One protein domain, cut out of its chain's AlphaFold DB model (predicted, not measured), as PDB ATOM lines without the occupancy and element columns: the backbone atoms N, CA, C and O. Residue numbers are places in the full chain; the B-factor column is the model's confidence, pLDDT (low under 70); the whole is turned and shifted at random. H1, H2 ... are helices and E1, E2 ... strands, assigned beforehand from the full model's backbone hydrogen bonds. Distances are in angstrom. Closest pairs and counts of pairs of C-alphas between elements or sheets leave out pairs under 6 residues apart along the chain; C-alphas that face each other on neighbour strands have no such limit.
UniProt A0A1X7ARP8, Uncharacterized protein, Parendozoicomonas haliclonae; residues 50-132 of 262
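This is residues 50 to 132 of the 262 residues of an uncharacterized protein of Parendozoicomonas haliclonae (UniProt A0A1X7ARP8). A long two-stranded hairpin, E1 and E2, and the long helix H3, which packs on it, make one part of this compact domain. The rest is a loop-rich part with the short strand pair E3 and E4, while the short helix H1 sits in the middle, between E2, E3 and H3, and the small helix H2 lies at one end. The printed part has 83 residues, with four named strands followed by three named helices, in the order E1 E2 E3 E4 H1 H2 H3; the class is mixed, helices and strands. The sheet E1 - E2 is antiparallel and the sheet E3 - E4 is parallel. The radius of gyration of the C-alphas is 12.2 A, and the spans are 33 by 25 by 23 A.

E1, residues 52 to 60, and E2, residues 63 to 70, form a hairpin of antiparallel strands at 157 degrees. Across it N 58 and O 65 are 2.8 A apart and N 56 and O 67 are 3.0 A apart, both within hydrogen-bond range. E3, residues 77 to 79, and E4, residues 92 to 94, are parallel neighbours at 21 degrees, with N 93 and O 77 within hydrogen-bond range at 2.9 A. H1, residues 95 to 98, follows E4 with no residue between. The closest C-alphas of E2 and H1 are those of Lys 68 and Met 98, 5.3 A apart. H2, residues 104 to 108, is close to H1 but not clearly touching, with the closest C-alphas, of Leu 96 and Val 107, 7.8 A apart. H3, residues 112 to 132, has its closest C-alpha pair with E1 at Phe 129 and Leu 53, 5.9 A apart, and with E2 at Arg 126 and Val 69, 6.0 A apart. H3 only just touches H1, by 3 pairs of C-alphas within 8 A and with residues 118 to 122 alone; the closest are those of Ala 119 and Ile 95, 7.0 A apart. H2 and H3 are apart, and E1 and E3 are apart. In H2 and H3 every O i to N i+4 pair is within hydrogen-bond range; H1 is too short for such a pair, and its one O i to N i+3 pair is within range.

E1 begins at C-alpha 52, (79.538, 103.435, 98.464), and is 21.9 A long from first to last C-alpha; E2 is 22.2 A long. E3 and E4 have three residues each, H1 four and H2 five. H3, 21 residues and 30.1 A long, ends at C-alpha 132, (70.637, 109.643, 92.910).

The two C-alphas farthest apart are those of Asn 62 and Gly 74, at 35.4 A. The printed part has no cut. The link from E3 to E4, residues 80 to 91, is long. The mean pLDDT of the printed part is 92.7, and residues 50 to 51 are under 70.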
ATOM      1  N   SER A  50      83.828 105.605 103.329       56.47
ATOM      2  CA  SER A  50      82.964 104.554 102.818       56.47
ATOM      3  C   SER A  50      82.721 104.809 101.331       56.47
ATOM      4  O   SER A  50      81.842 105.593 100.980       56.47
ATOM      5  N   TRP A  51      83.463 104.124 100.461       63.72
ATOM      6  CA  TRP A  51      83.290 104.152  99.004       63.72
ATOM      7  C   TRP A  51      82.018 103.402  98.570       63.72
ATOM      8  O   TRP A  51      82.076 102.312  98.003       63.72
ATOM      9  N   LYS A  52      80.846 103.973  98.867       81.75
ATOM     10  CA  LYS A  52      79.538 103.435  98.464       81.75
ATOM     11  C   LYS A  52      78.700 104.501  97.764       81.75
ATOM     12  O   LYS A  52      78.670 105.643  98.212       81.75
ATOM     13  N   LEU A  53      78.004 104.110  96.698       87.88
ATOM     14  CA  LEU A  53      76.958 104.931  96.080       87.88
ATOM     15  C   LEU A  53      75.691 104.939  96.940       87.88
ATOM     16  O   LEU A  53      74.988 105.941  97.009       87.88
ATOM     17  N   GLY A  54      75.418 103.826  97.621       92.44
ATOM     18  CA  GLY A  54      74.262 103.680  98.492       92.44
ATOM     19  C   GLY A  54      74.175 102.301  99.126       92.44
ATOM     20  O   GLY A  54      75.046 101.449  98.932       92.44
ATOM     21  N   GLU A  55      73.128 102.088  99.915       95.38
ATOM     22  CA  GLU A  55      72.825 100.808 100.554       95.38
ATOM     23  C   GLU A  55      71.323 100.576 100.522       95.38
ATOM     24  O   GLU A  55      70.543 101.505 100.729       95.38
ATOM     25  N   PHE A  56      70.917  99.331 100.317       97.25
ATOM     26  CA  PHE A  56      69.515  98.937 100.329       97.25
ATOM     27  C   PHE A  56      69.343  97.642 101.112       97.25
ATOM     28  O   PHE A  56      70.275  96.845 101.253       97.25
ATOM     29  N   VAL A  57      68.145  97.441 101.653       97.44
ATOM     30  CA  VAL A  57      67.796  96.218 102.371       97.44
ATOM     31  C   VAL A  57      67.036  95.288 101.439       97.44
ATOM     32  O   VAL A  57      66.043  95.686 100.833       97.44
ATOM     33  N   LEU A  58      67.476  94.038 101.358       96.38
ATOM     34  CA  LEU A  58      66.800  92.977 100.629       96.38
ATOM     35  C   LEU A  58      66.227  91.962 101.615       96.38
ATOM     36  O   LEU A  58      66.937  91.465 102.488       96.38
ATOM     37  N   LYS A  59      64.944  91.626 101.471       95.50
ATOM     38  CA  LYS A  59      64.343  90.503 102.197       95.50
ATOM     39  C   LYS A  59      64.574  89.219 101.403       95.50
ATOM     40  O   LYS A  59      64.077  89.110 100.286       95.50
ATOM     41  N   ILE A  60      65.285  88.259 101.987       94.81
ATOM     42  CA  ILE A  60      65.467  86.910 101.430       94.81
ATOM     43  C   ILE A  60      64.867  85.944 102.445       94.81
ATOM     44  O   ILE A  60      65.257  85.957 103.613       94.81
ATOM     45  N   ARG A  61      63.875  85.151 102.026       92.25
ATOM     46  CA  ARG A  61      63.028  84.360 102.937       92.25
ATOM     47  C   ARG A  61      62.409  85.265 104.008       92.25
ATOM     48  O   ARG A  61      61.596  86.115 103.663       92.25
ATOM     49  N   ASN A  62      62.796  85.139 105.279       90.19
ATOM     50  CA  ASN A  62      62.323  86.001 106.370       90.19
ATOM     51  C   ASN A  62      63.388  86.944 106.949       90.19
ATOM     52  O   ASN A  62      63.053  87.778 107.803       90.19
ATOM     53  N   ASP A  63      64.611  86.886 106.426       92.12
ATOM     54  CA  ASP A  63      65.751  87.661 106.901       92.12
ATOM     55  C   ASP A  63      65.974  88.912 106.056       92.12
ATOM     56  O   ASP A  63      65.651  88.961 104.866       92.12
ATOM     57  N   LEU A  64      66.500  89.951 106.705       94.69
ATOM     58  CA  LEU A  64      66.850  91.212 106.064       94.69
ATOM     59  C   LEU A  64      68.360  91.279 105.874       94.69
ATOM     60  O   LEU A  64      69.125  91.158 106.828       94.69
ATOM     61  N   TRP A  65      68.766  91.531 104.639       95.81
ATOM     62  CA  TRP A  65      70.158  91.587 104.228       95.81
ATOM     63  C   TRP A  65      70.480  92.984 103.717       95.81
ATOM     64  O   TRP A  65      69.849  93.477 102.786       95.81
ATOM     65  N   LEU A  66      71.458  93.637 104.343       96.25
ATOM     66  CA  LEU A  66      71.930  94.950 103.919       96.25
ATOM     67  C   LEU A  66      72.967  94.782 102.809       96.25
ATOM     68  O   LEU A  66      74.064  94.278 103.059       96.25
ATOM     69  N   TYR A  67      72.634  95.240 101.610       96.31
ATOM     70  CA  TYR A  67      73.539  95.260 100.470       96.31
ATOM     71  C   TYR A  67      74.121  96.651 100.274       96.31
ATOM     72  O   TYR A  67      73.416  97.660 100.361       96.31
ATOM     73  N   LYS A  68      75.417  96.696  99.976       94.62
ATOM     74  CA  LYS A  68      76.118  97.922  99.597       94.62
ATOM     75  C   LYS A  68      76.225  98.006  98.083       94.62
ATOM     76  O   LYS A  68      76.546  97.018  97.438       94.62
ATOM     77  N   VAL A  69      76.019  99.187  97.518       94.00
ATOM     78  CA  VAL A  69      76.330  99.463  96.112       94.00
ATOM     79  C   VAL A  69      77.671 100.198  96.070       94.00
ATOM     80  O   VAL A  69      77.780 101.268  96.680       94.00
ATOM     81  N   PRO A  70      78.708  99.641  95.418       90.00
ATOM     82  CA  PRO A  70      80.039 100.230  95.439       90.00
ATOM     83  C   PRO A  70      80.100 101.455  94.525       90.00
ATOM     84  O   PRO A  70      79.315 101.581  93.587       90.00
ATOM     85  N   VAL A  71      81.055 102.348  94.778       85.25
ATOM     86  CA  VAL A  71      81.456 103.350  93.779       85.25
ATOM     87  C   VAL A  71      82.354 102.674  92.749       85.25
ATOM     88  O   VAL A  71      83.296 101.980  93.119       85.25
ATOM     89  N   TYR A  72      82.085 102.902  91.469       82.19
ATOM     90  CA  TYR A  72      82.936 102.478  90.359       82.19
ATOM     91  C   TYR A  72      82.920 103.541  89.258       82.19
ATOM     92  O   TYR A  72      82.020 104.382  89.197       82.19
ATOM     93  N   TYR A  73      83.931 103.501  88.394       76.19
ATOM     94  CA  TYR A  73      84.069 104.386  87.242       76.19
ATOM     95  C   TYR A  73      84.170 103.541  85.975       76.19
ATOM     96  O   TYR A  73      84.889 102.547  85.951       76.19
ATOM     97  N   GLY A  74      83.452 103.934  84.922       81.00
ATOM     98  CA  GLY A  74      83.382 103.158  83.686       81.00
ATOM     99  C   GLY A  74      82.457 101.948  83.816       81.00
ATOM    100  O   GLY A  74      81.350 102.060  84.339       81.00
ATOM    101  N   THR A  75      82.897 100.801  83.302       81.69
ATOM    102  CA  THR A  75      82.120  99.558  83.307       81.69
ATOM    103  C   THR A  75      82.592  98.641  84.429       81.69
ATOM    104  O   THR A  75      83.788  98.449  84.633       81.69
ATOM    105  N   CYS A  76      81.638  98.079  85.172       88.50
ATOM    106  CA  CYS A  76      81.897  97.076  86.195       88.50
ATOM    107  C   CYS A  76      81.008  95.854  85.939       88.50
ATOM    108  O   CYS A  76      79.800  95.992  85.741       88.50
ATOM    109  N   ASN A  77      81.611  94.667  85.911       92.81
ATOM    110  CA  ASN A  77      80.915  93.402  85.739       92.81
ATOM    111  C   ASN A  77      80.399  92.892  87.090       92.81
ATOM    112  O   ASN A  77      81.169  92.400  87.914       92.81
ATOM    113  N   PHE A  78      79.092  92.976  87.306       94.69
ATOM    114  CA  PHE A  78      78.457  92.410  88.490       94.69
ATOM    115  C   PHE A  78      78.012  90.978  88.208       94.69
ATOM    116  O   PHE A  78      77.170  90.749  87.341       94.69
ATOM    117  N   PHE A  79      78.552  90.023  88.959       95.69
ATOM    118  CA  PHE A  79      78.246  88.603  88.797       95.69
ATOM    119  C   PHE A  79      77.780  87.977  90.114       95.69
ATOM    120  O   PHE A  79      77.883  88.577  91.183       95.69
ATOM    121  N   ILE A  80      77.246  86.759  90.036       96.69
ATOM    122  CA  ILE A  80      76.911  85.946  91.207       96.69
ATOM    123  C   ILE A  80      77.788  84.703  91.201       96.69
ATOM    124  O   ILE A  80      77.721  83.898  90.275       96.69
ATOM    125  N   ASN A  81      78.560  84.524  92.270       95.69
ATOM    126  CA  ASN A  81      79.267  83.283  92.558       95.69
ATOM    127  C   ASN A  81      79.021  82.891  94.018       95.69
ATOM    128  O   ASN A  81      79.219  83.698  94.926       95.69
ATOM    129  N   LYS A  82      78.589  81.648  94.259       96.50
ATOM    130  CA  LYS A  82      78.350  81.158  95.622       96.50
ATOM    131  C   LYS A  82      79.627  81.110  96.460       96.50
ATOM    132  O   LYS A  82      79.526  81.155  97.680       96.50
ATOM    133  N   ASN A  83      80.808  81.019  95.849       96.12
ATOM    134  CA  ASN A  83      82.065  81.094  96.581       96.12
ATOM    135  C   ASN A  83      82.334  82.534  97.053       96.12
ATOM    136  O   ASN A  83      82.731  83.380  96.259       96.12
ATOM    137  N   LEU A  84      82.160  82.809  98.350       94.19
ATOM    138  CA  LEU A  84      82.379  84.145  98.917       94.19
ATOM    139  C   LEU A  84      83.860  84.533  99.014       94.19
ATOM    140  O   LEU A  84      84.160  85.700  99.257       94.19
ATOM    141  N   SER A  85      84.795  83.593  98.819       93.88
ATOM    142  CA  SER A  85      86.215  83.940  98.682       93.88
ATOM    143  C   SER A  85      86.512  84.625  97.345       93.88
ATOM    144  O   SER A  85      87.554  85.257  97.204       93.88
ATOM    145  N   ASP A  86      85.621  84.476  96.363       94.38
ATOM    146  CA  ASP A  86      85.677  85.177  95.090       94.38
ATOM    147  C   ASP A  86      84.859  86.470  95.197       94.38
ATOM    148  O   ASP A  86      83.642  86.492  95.011       94.38
ATOM    149  N   SER A  87      85.531  87.562  95.562       90.44
ATOM    150  CA  SER A  87      84.931  88.898  95.611       90.44
ATOM    151  C   SER A  87      84.831  89.580  94.245       90.44
ATOM    152  O   SER A  87      84.203  90.637  94.156       90.44
ATOM    153  N   GLY A  88      85.425  89.000  93.200       90.06
ATOM    154  CA  GLY A  88      85.762  89.689  91.958       90.06
ATOM    155  C   GLY A  88      87.152  90.340  91.984       90.06
ATOM    156  O   GLY A  88      87.820  90.398  93.021       90.06
ATOM    157  N   ASP A  89      87.577  90.815  90.816       85.31
ATOM    158  CA  ASP A  89      88.903  91.348  90.484       85.31
ATOM    159  C   ASP A  89      88.806  92.536  89.506       85.31
ATOM    160  O   ASP A  89      87.830  92.632  88.779       85.31
ATOM    161  N   ASN A  90      89.812  93.424  89.453       72.94
ATOM    162  CA  ASN A  90      90.017  94.527  88.482       72.94
ATOM    163  C   ASN A  90      88.814  95.447  88.146       72.94
ATOM    164  O   ASN A  90      88.875  96.640  88.431       72.94
ATOM    165  N   CYS A  91      87.742  94.926  87.544       84.25
ATOM    166  CA  CYS A  91      86.478  95.607  87.247       84.25
ATOM    167  C   CYS A  91      85.250  94.701  87.471       84.25
ATOM    168  O   CYS A  91      84.189  94.960  86.910       84.25
ATOM    169  N   SER A  92      85.363  93.625  88.240       90.62
ATOM    170  CA  SER A  92      84.294  92.675  88.520       90.62
ATOM    171  C   SER A  92      83.987  92.629  90.014       90.62
ATOM    172  O   SER A  92      84.859  92.841  90.854       90.62
ATOM    173  N   VAL A  93      82.718  92.408  90.352       92.88
ATOM    174  CA  VAL A  93      82.255  92.340  91.739       92.88
ATOM    175  C   VAL A  93      81.243  91.217  91.876       92.88
ATOM    176  O   VAL A  93      80.218  91.198  91.188       92.88
ATOM    177  N   ASN A  94      81.497  90.315  92.820       95.88
ATOM    178  CA  ASN A  94      80.512  89.323  93.225       95.88
ATOM    179  C   ASN A  94      79.438  89.989  94.094       95.88
ATOM    180  O   ASN A  94      79.708  90.447  95.207       95.88
ATOM    181  N   ILE A  95      78.197  90.014  93.608       96.94
ATOM    182  CA  ILE A  95      77.054  90.645  94.282       96.94
ATOM    183  C   ILE A  95      76.858  90.076  95.691       96.94
ATOM    184  O   ILE A  95      76.514  90.818  96.612       96.94
ATOM    185  N   LEU A  96      77.104  88.780  95.900       96.62
ATOM    186  CA  LEU A  96      76.921  88.148  97.210       96.62
ATOM    187  C   LEU A  96      77.912  88.672  98.261       96.62
ATOM    188  O   LEU A  96      77.551  88.797  99.430       96.62
ATOM    189  N   CYS A  97      79.108  89.093  97.841       94.94
ATOM    190  CA  CYS A  97      80.112  89.708  98.712       94.94
ATOM    191  C   CYS A  97      79.762  91.154  99.106       94.94
ATOM    192  O   CYS A  97      80.342  91.705 100.043       94.94
ATOM    193  N   MET A  98      78.769  91.771  98.453       94.50
ATOM    194  CA  MET A  98      78.290  93.114  98.796       94.50
ATOM    195  C   MET A  98      77.386  93.143 100.037       94.50
ATOM    196  O   MET A  98      77.020  94.226 100.510       94.50
ATOM    197  N   CYS A  99      77.056  91.976 100.598       93.56
ATOM    198  CA  CYS A  99      76.392  91.838 101.884       93.56
ATOM    199  C   CYS A  99      77.366  91.288 102.940       93.56
ATOM    200  O   CYS A  99      77.625  90.090 103.006       93.56
ATOM    201  N   LYS A 100      77.887  92.167 103.813       79.94
ATOM    202  CA  LYS A 100      78.989  91.848 104.750       79.94
ATOM    203  C   LYS A 100      78.720  90.647 105.673       79.94
ATOM    204  O   LYS A 100      79.664  90.004 106.114       79.94
ATOM    205  N   ASN A 101      77.458  90.373 105.994       87.56
ATOM    206  CA  ASN A 101      77.095  89.407 107.033       87.56
ATOM    207  C   ASN A 101      76.622  88.053 106.476       87.56
ATOM    208  O   ASN A 101      76.232  87.190 107.262       87.56
ATOM    209  N   MET A 102      76.614  87.855 105.153       91.19
ATOM    210  CA  MET A 102      76.267  86.552 104.580       91.19
ATOM    211  C   MET A 102      77.378  85.537 104.841       91.19
ATOM    212  O   MET A 102      78.555  85.815 104.632       91.19
ATOM    213  N   THR A 103      77.000  84.339 105.287       94.56
ATOM    214  CA  THR A 103      77.945  83.238 105.511       94.56
ATOM    215  C   THR A 103      78.009  82.322 104.294       94.56
ATOM    216  O   THR A 103      77.028  82.170 103.561       94.56
ATOM    217  N   GLN A 104      79.143  81.634 104.117       96.38
ATOM    218  CA  GLN A 104      79.305  80.637 103.053       96.38
ATOM    219  C   GLN A 104      78.231  79.539 103.134       96.38
ATOM    220  O   GLN A 104      77.686  79.115 102.117       96.38
ATOM    221  N   VAL A 105      77.873  79.122 104.355       96.31
ATOM    222  CA  VAL A 105      76.806  78.141 104.602       96.31
ATOM    223  C   VAL A 105      75.454  78.663 104.116       96.31
ATOM    224  O   VAL A 105      74.723  77.930 103.455       96.31
ATOM    225  N   TYR A 106      75.115  79.922 104.405       95.81
ATOM    226  CA  TYR A 106      73.852  80.507 103.955       95.81
ATOM    227  C   TYR A 106      73.782  80.571 102.425       95.81
ATOM    228  O   TYR A 106      72.813  80.110 101.825       95.81
ATOM    229  N   VAL A 107      74.846  81.066 101.789       95.94
ATOM    230  CA  VAL A 107      74.925  81.228 100.331       95.94
ATOM    231  C   VAL A 107      74.859  79.894  99.586       95.94
ATOM    232  O   VAL A 107      74.187  79.791  98.556       95.94
ATOM    233  N   ASN A 108      75.487  78.845 100.121       97.06
ATOM    234  CA  ASN A 108      75.412  77.504  99.540       97.06
ATOM    235  C   ASN A 108      73.964  76.994  99.449       97.06
ATOM    236  O   ASN A 108      73.608  76.351  98.458       97.06
ATOM    237  N   ASN A 109      73.122  77.363 100.420       96.81
ATOM    238  CA  ASN A 109      71.714  76.970 100.518       96.81
ATOM    239  C   ASN A 109      70.741  77.853  99.717       96.81
ATOM    240  O   ASN A 109      69.531  77.612  99.767       96.81
ATOM    241  N   LEU A 110      71.220  78.877  99.007       97.31
ATOM    242  CA  LEU A 110      70.369  79.687  98.133       97.31
ATOM    243  C   LEU A 110      69.979  78.902  96.879       97.31
ATOM    244  O   LEU A 110      70.818  78.265  96.236       97.31
ATOM    245  N   THR A 111      68.706  78.969  96.519       97.69
ATOM    246  CA  THR A 111      68.185  78.427  95.259       97.69
ATOM    247  C   THR A 111      68.551  79.333  94.082       97.69
ATOM    248  O   THR A 111      68.876  80.506  94.261       97.69
ATOM    249  N   ASN A 112      68.472  78.814  92.855       97.62
ATOM    250  CA  ASN A 112      68.717  79.628  91.658       97.62
ATOM    251  C   ASN A 112      67.706  80.780  91.522       97.62
ATOM    252  O   ASN A 112      68.074  81.864  91.082       97.62
ATOM    253  N   GLU A 113      66.456  80.576  91.945       98.00
ATOM    254  CA  GLU A 113      65.435  81.629  91.978       98.00
ATOM    255  C   GLU A 113      65.823  82.760  92.935       98.00
ATOM    256  O   GLU A 113      65.758  83.933  92.571       98.00
ATOM    257  N   GLU A 114      66.302  82.417  94.133       98.12
ATOM    258  CA  GLU A 114      66.784  83.402  95.105       98.12
ATOM    259  C   GLU A 114      68.019  84.148  94.594       98.12
ATOM    260  O   GLU A 114      68.108  85.362  94.764       98.12
ATOM    261  N   LEU A 115      68.950  83.460  93.928       98.06
ATOM    262  CA  LEU A 115      70.109  84.098  93.302       98.06
ATOM    263  C   LEU A 115      69.690  85.082  92.202       98.06
ATOM    264  O   LEU A 115      70.151  86.224  92.196       98.06
ATOM    265  N   ASN A 116      68.778  84.682  91.318       98.00
ATOM    266  CA  ASN A 116      68.251  85.555  90.268       98.00
ATOM    267  C   ASN A 116      67.542  86.779  90.860       98.00
ATOM    268  O   ASN A 116      67.748  87.902  90.401       98.00
ATOM    269  N   TYR A 117      66.758  86.579  91.920       97.88
ATOM    270  CA  TYR A 117      66.103  87.661  92.643       97.88
ATOM    271  C   TYR A 117      67.107  88.635  93.281       97.88
ATOM    272  O   TYR A 117      66.921  89.852  93.187       97.88
ATOM    273  N   ILE A 118      68.194  88.130  93.878       98.12
ATOM    274  CA  ILE A 118      69.280  88.957  94.425       98.12
ATOM    275  C   ILE A 118      69.944  89.779  93.316       98.12
ATOM    276  O   ILE A 118      70.079  90.992  93.470       98.12
ATOM    277  N   ALA A 119      70.317  89.155  92.192       97.88
ATOM    278  CA  ALA A 119      70.925  89.853  91.057       97.88
ATOM    279  C   ALA A 119      70.011  90.951  90.501       97.88
ATOM    280  O   ALA A 119      70.455  92.085  90.308       97.88
ATOM    281  N   ALA A 120      68.734  90.635  90.272       98.00
ATOM    282  CA  ALA A 120      67.758  91.591  89.758       98.00
ATOM    283  C   ALA A 120      67.579  92.778  90.718       98.00
ATOM    284  O   ALA A 120      67.672  93.934  90.303       98.00
ATOM    285  N   SER A 121      67.407  92.499  92.013       98.12
ATOM    286  CA  SER A 121      67.232  93.527  93.045       98.12
ATOM    287  C   SER A 121      68.469  94.408  93.209       98.12
ATOM    288  O   SER A 121      68.349  95.623  93.389       98.12
ATOM    289  N   PHE A 122      69.663  93.816  93.126       97.94
ATOM    290  CA  PHE A 122      70.920  94.552  93.168       97.94
ATOM    291  C   PHE A 122      71.077  95.468  91.957       97.94
ATOM    292  O   PHE A 122      71.357  96.648  92.133       97.94
ATOM    293  N   ASN A 123      70.853  94.963  90.741       96.88
ATOM    294  CA  ASN A 123      70.975  95.761  89.521       96.88
ATOM    295  C   ASN A 123      69.971  96.914  89.475       96.88
ATOM    296  O   ASN A 123      70.347  98.034  89.132       96.88
ATOM    297  N   PHE A 124      68.731  96.654  89.887       98.19
ATOM    298  CA  PHE A 124      67.709  97.679  90.044       98.19
ATOM    299  C   PHE A 124      68.163  98.755  91.042       98.19
ATOM    300  O   PHE A 124      68.239  99.937  90.717       98.19
ATOM    301  N   SER A 125      68.559  98.351  92.248       97.94
ATOM    302  CA  SER A 125      68.971  99.307  93.281       97.94
ATOM    303  C   SER A 125      70.222 100.089  92.870       97.94
ATOM    304  O   SER A 125      70.290 101.297  93.084       97.94
ATOM    305  N   ARG A 126      71.193  99.427  92.224       96.19
ATOM    306  CA  ARG A 126      72.401 100.042  91.659       96.19
ATOM    307  C   ARG A 126      72.044 101.183  90.713       96.19
ATOM    308  O   ARG A 126      72.531 102.290  90.919       96.19
ATOM    309  N   GLN A 127      71.163 100.938  89.744       96.69
ATOM    310  CA  GLN A 127      70.714 101.962  88.799       96.69
ATOM    311  C   GLN A 127      70.051 103.150  89.513       96.69
ATOM    312  O   GLN A 127      70.349 104.304  89.204       96.69
ATOM    313  N   SER A 128      69.208 102.893  90.518       98.19
ATOM    314  CA  SER A 128      68.605 103.961  91.326       98.19
ATOM    315  C   SER A 128      69.670 104.804  92.047       98.19
ATOM    316  O   SER A 128      69.586 106.030  92.051       98.19
ATOM    317  N   PHE A 129      70.706 104.188  92.621       97.25
ATOM    318  CA  PHE A 129      71.781 104.933  93.288       97.25
ATOM    319  C   PHE A 129      72.700 105.688  92.320       97.25
ATOM    320  O   PHE A 129      73.199 106.754  92.675       97.25
ATOM    321  N   GLU A 130      72.899 105.202  91.093       94.94
ATOM    322  CA  GLU A 130      73.589 105.966  90.044       94.94
ATOM    323  C   GLU A 130      72.825 107.245  89.687       94.94
ATOM    324  O   GLU A 130      73.426 108.319  89.579       94.94
ATOM    325  N   ILE A 131      71.500 107.140  89.552       97.38
ATOM    326  CA  ILE A 131      70.615 108.278  89.294       97.38
ATOM    327  C   ILE A 131      70.652 109.265  90.470       97.38
ATOM    328  O   ILE A 131      70.882 110.454  90.253       97.38
ATOM    329  N   LEU A 132      70.515 108.791  91.716       96.25
ATOM    330  CA  LEU A 132      70.637 109.643  92.910       96.25
ATOM    331  C   LEU A 132      71.986 110.365  92.959       96.25
ATOM    332  O   LEU A 132      72.044 111.575  93.175       96.25
TER     333      LEU A 132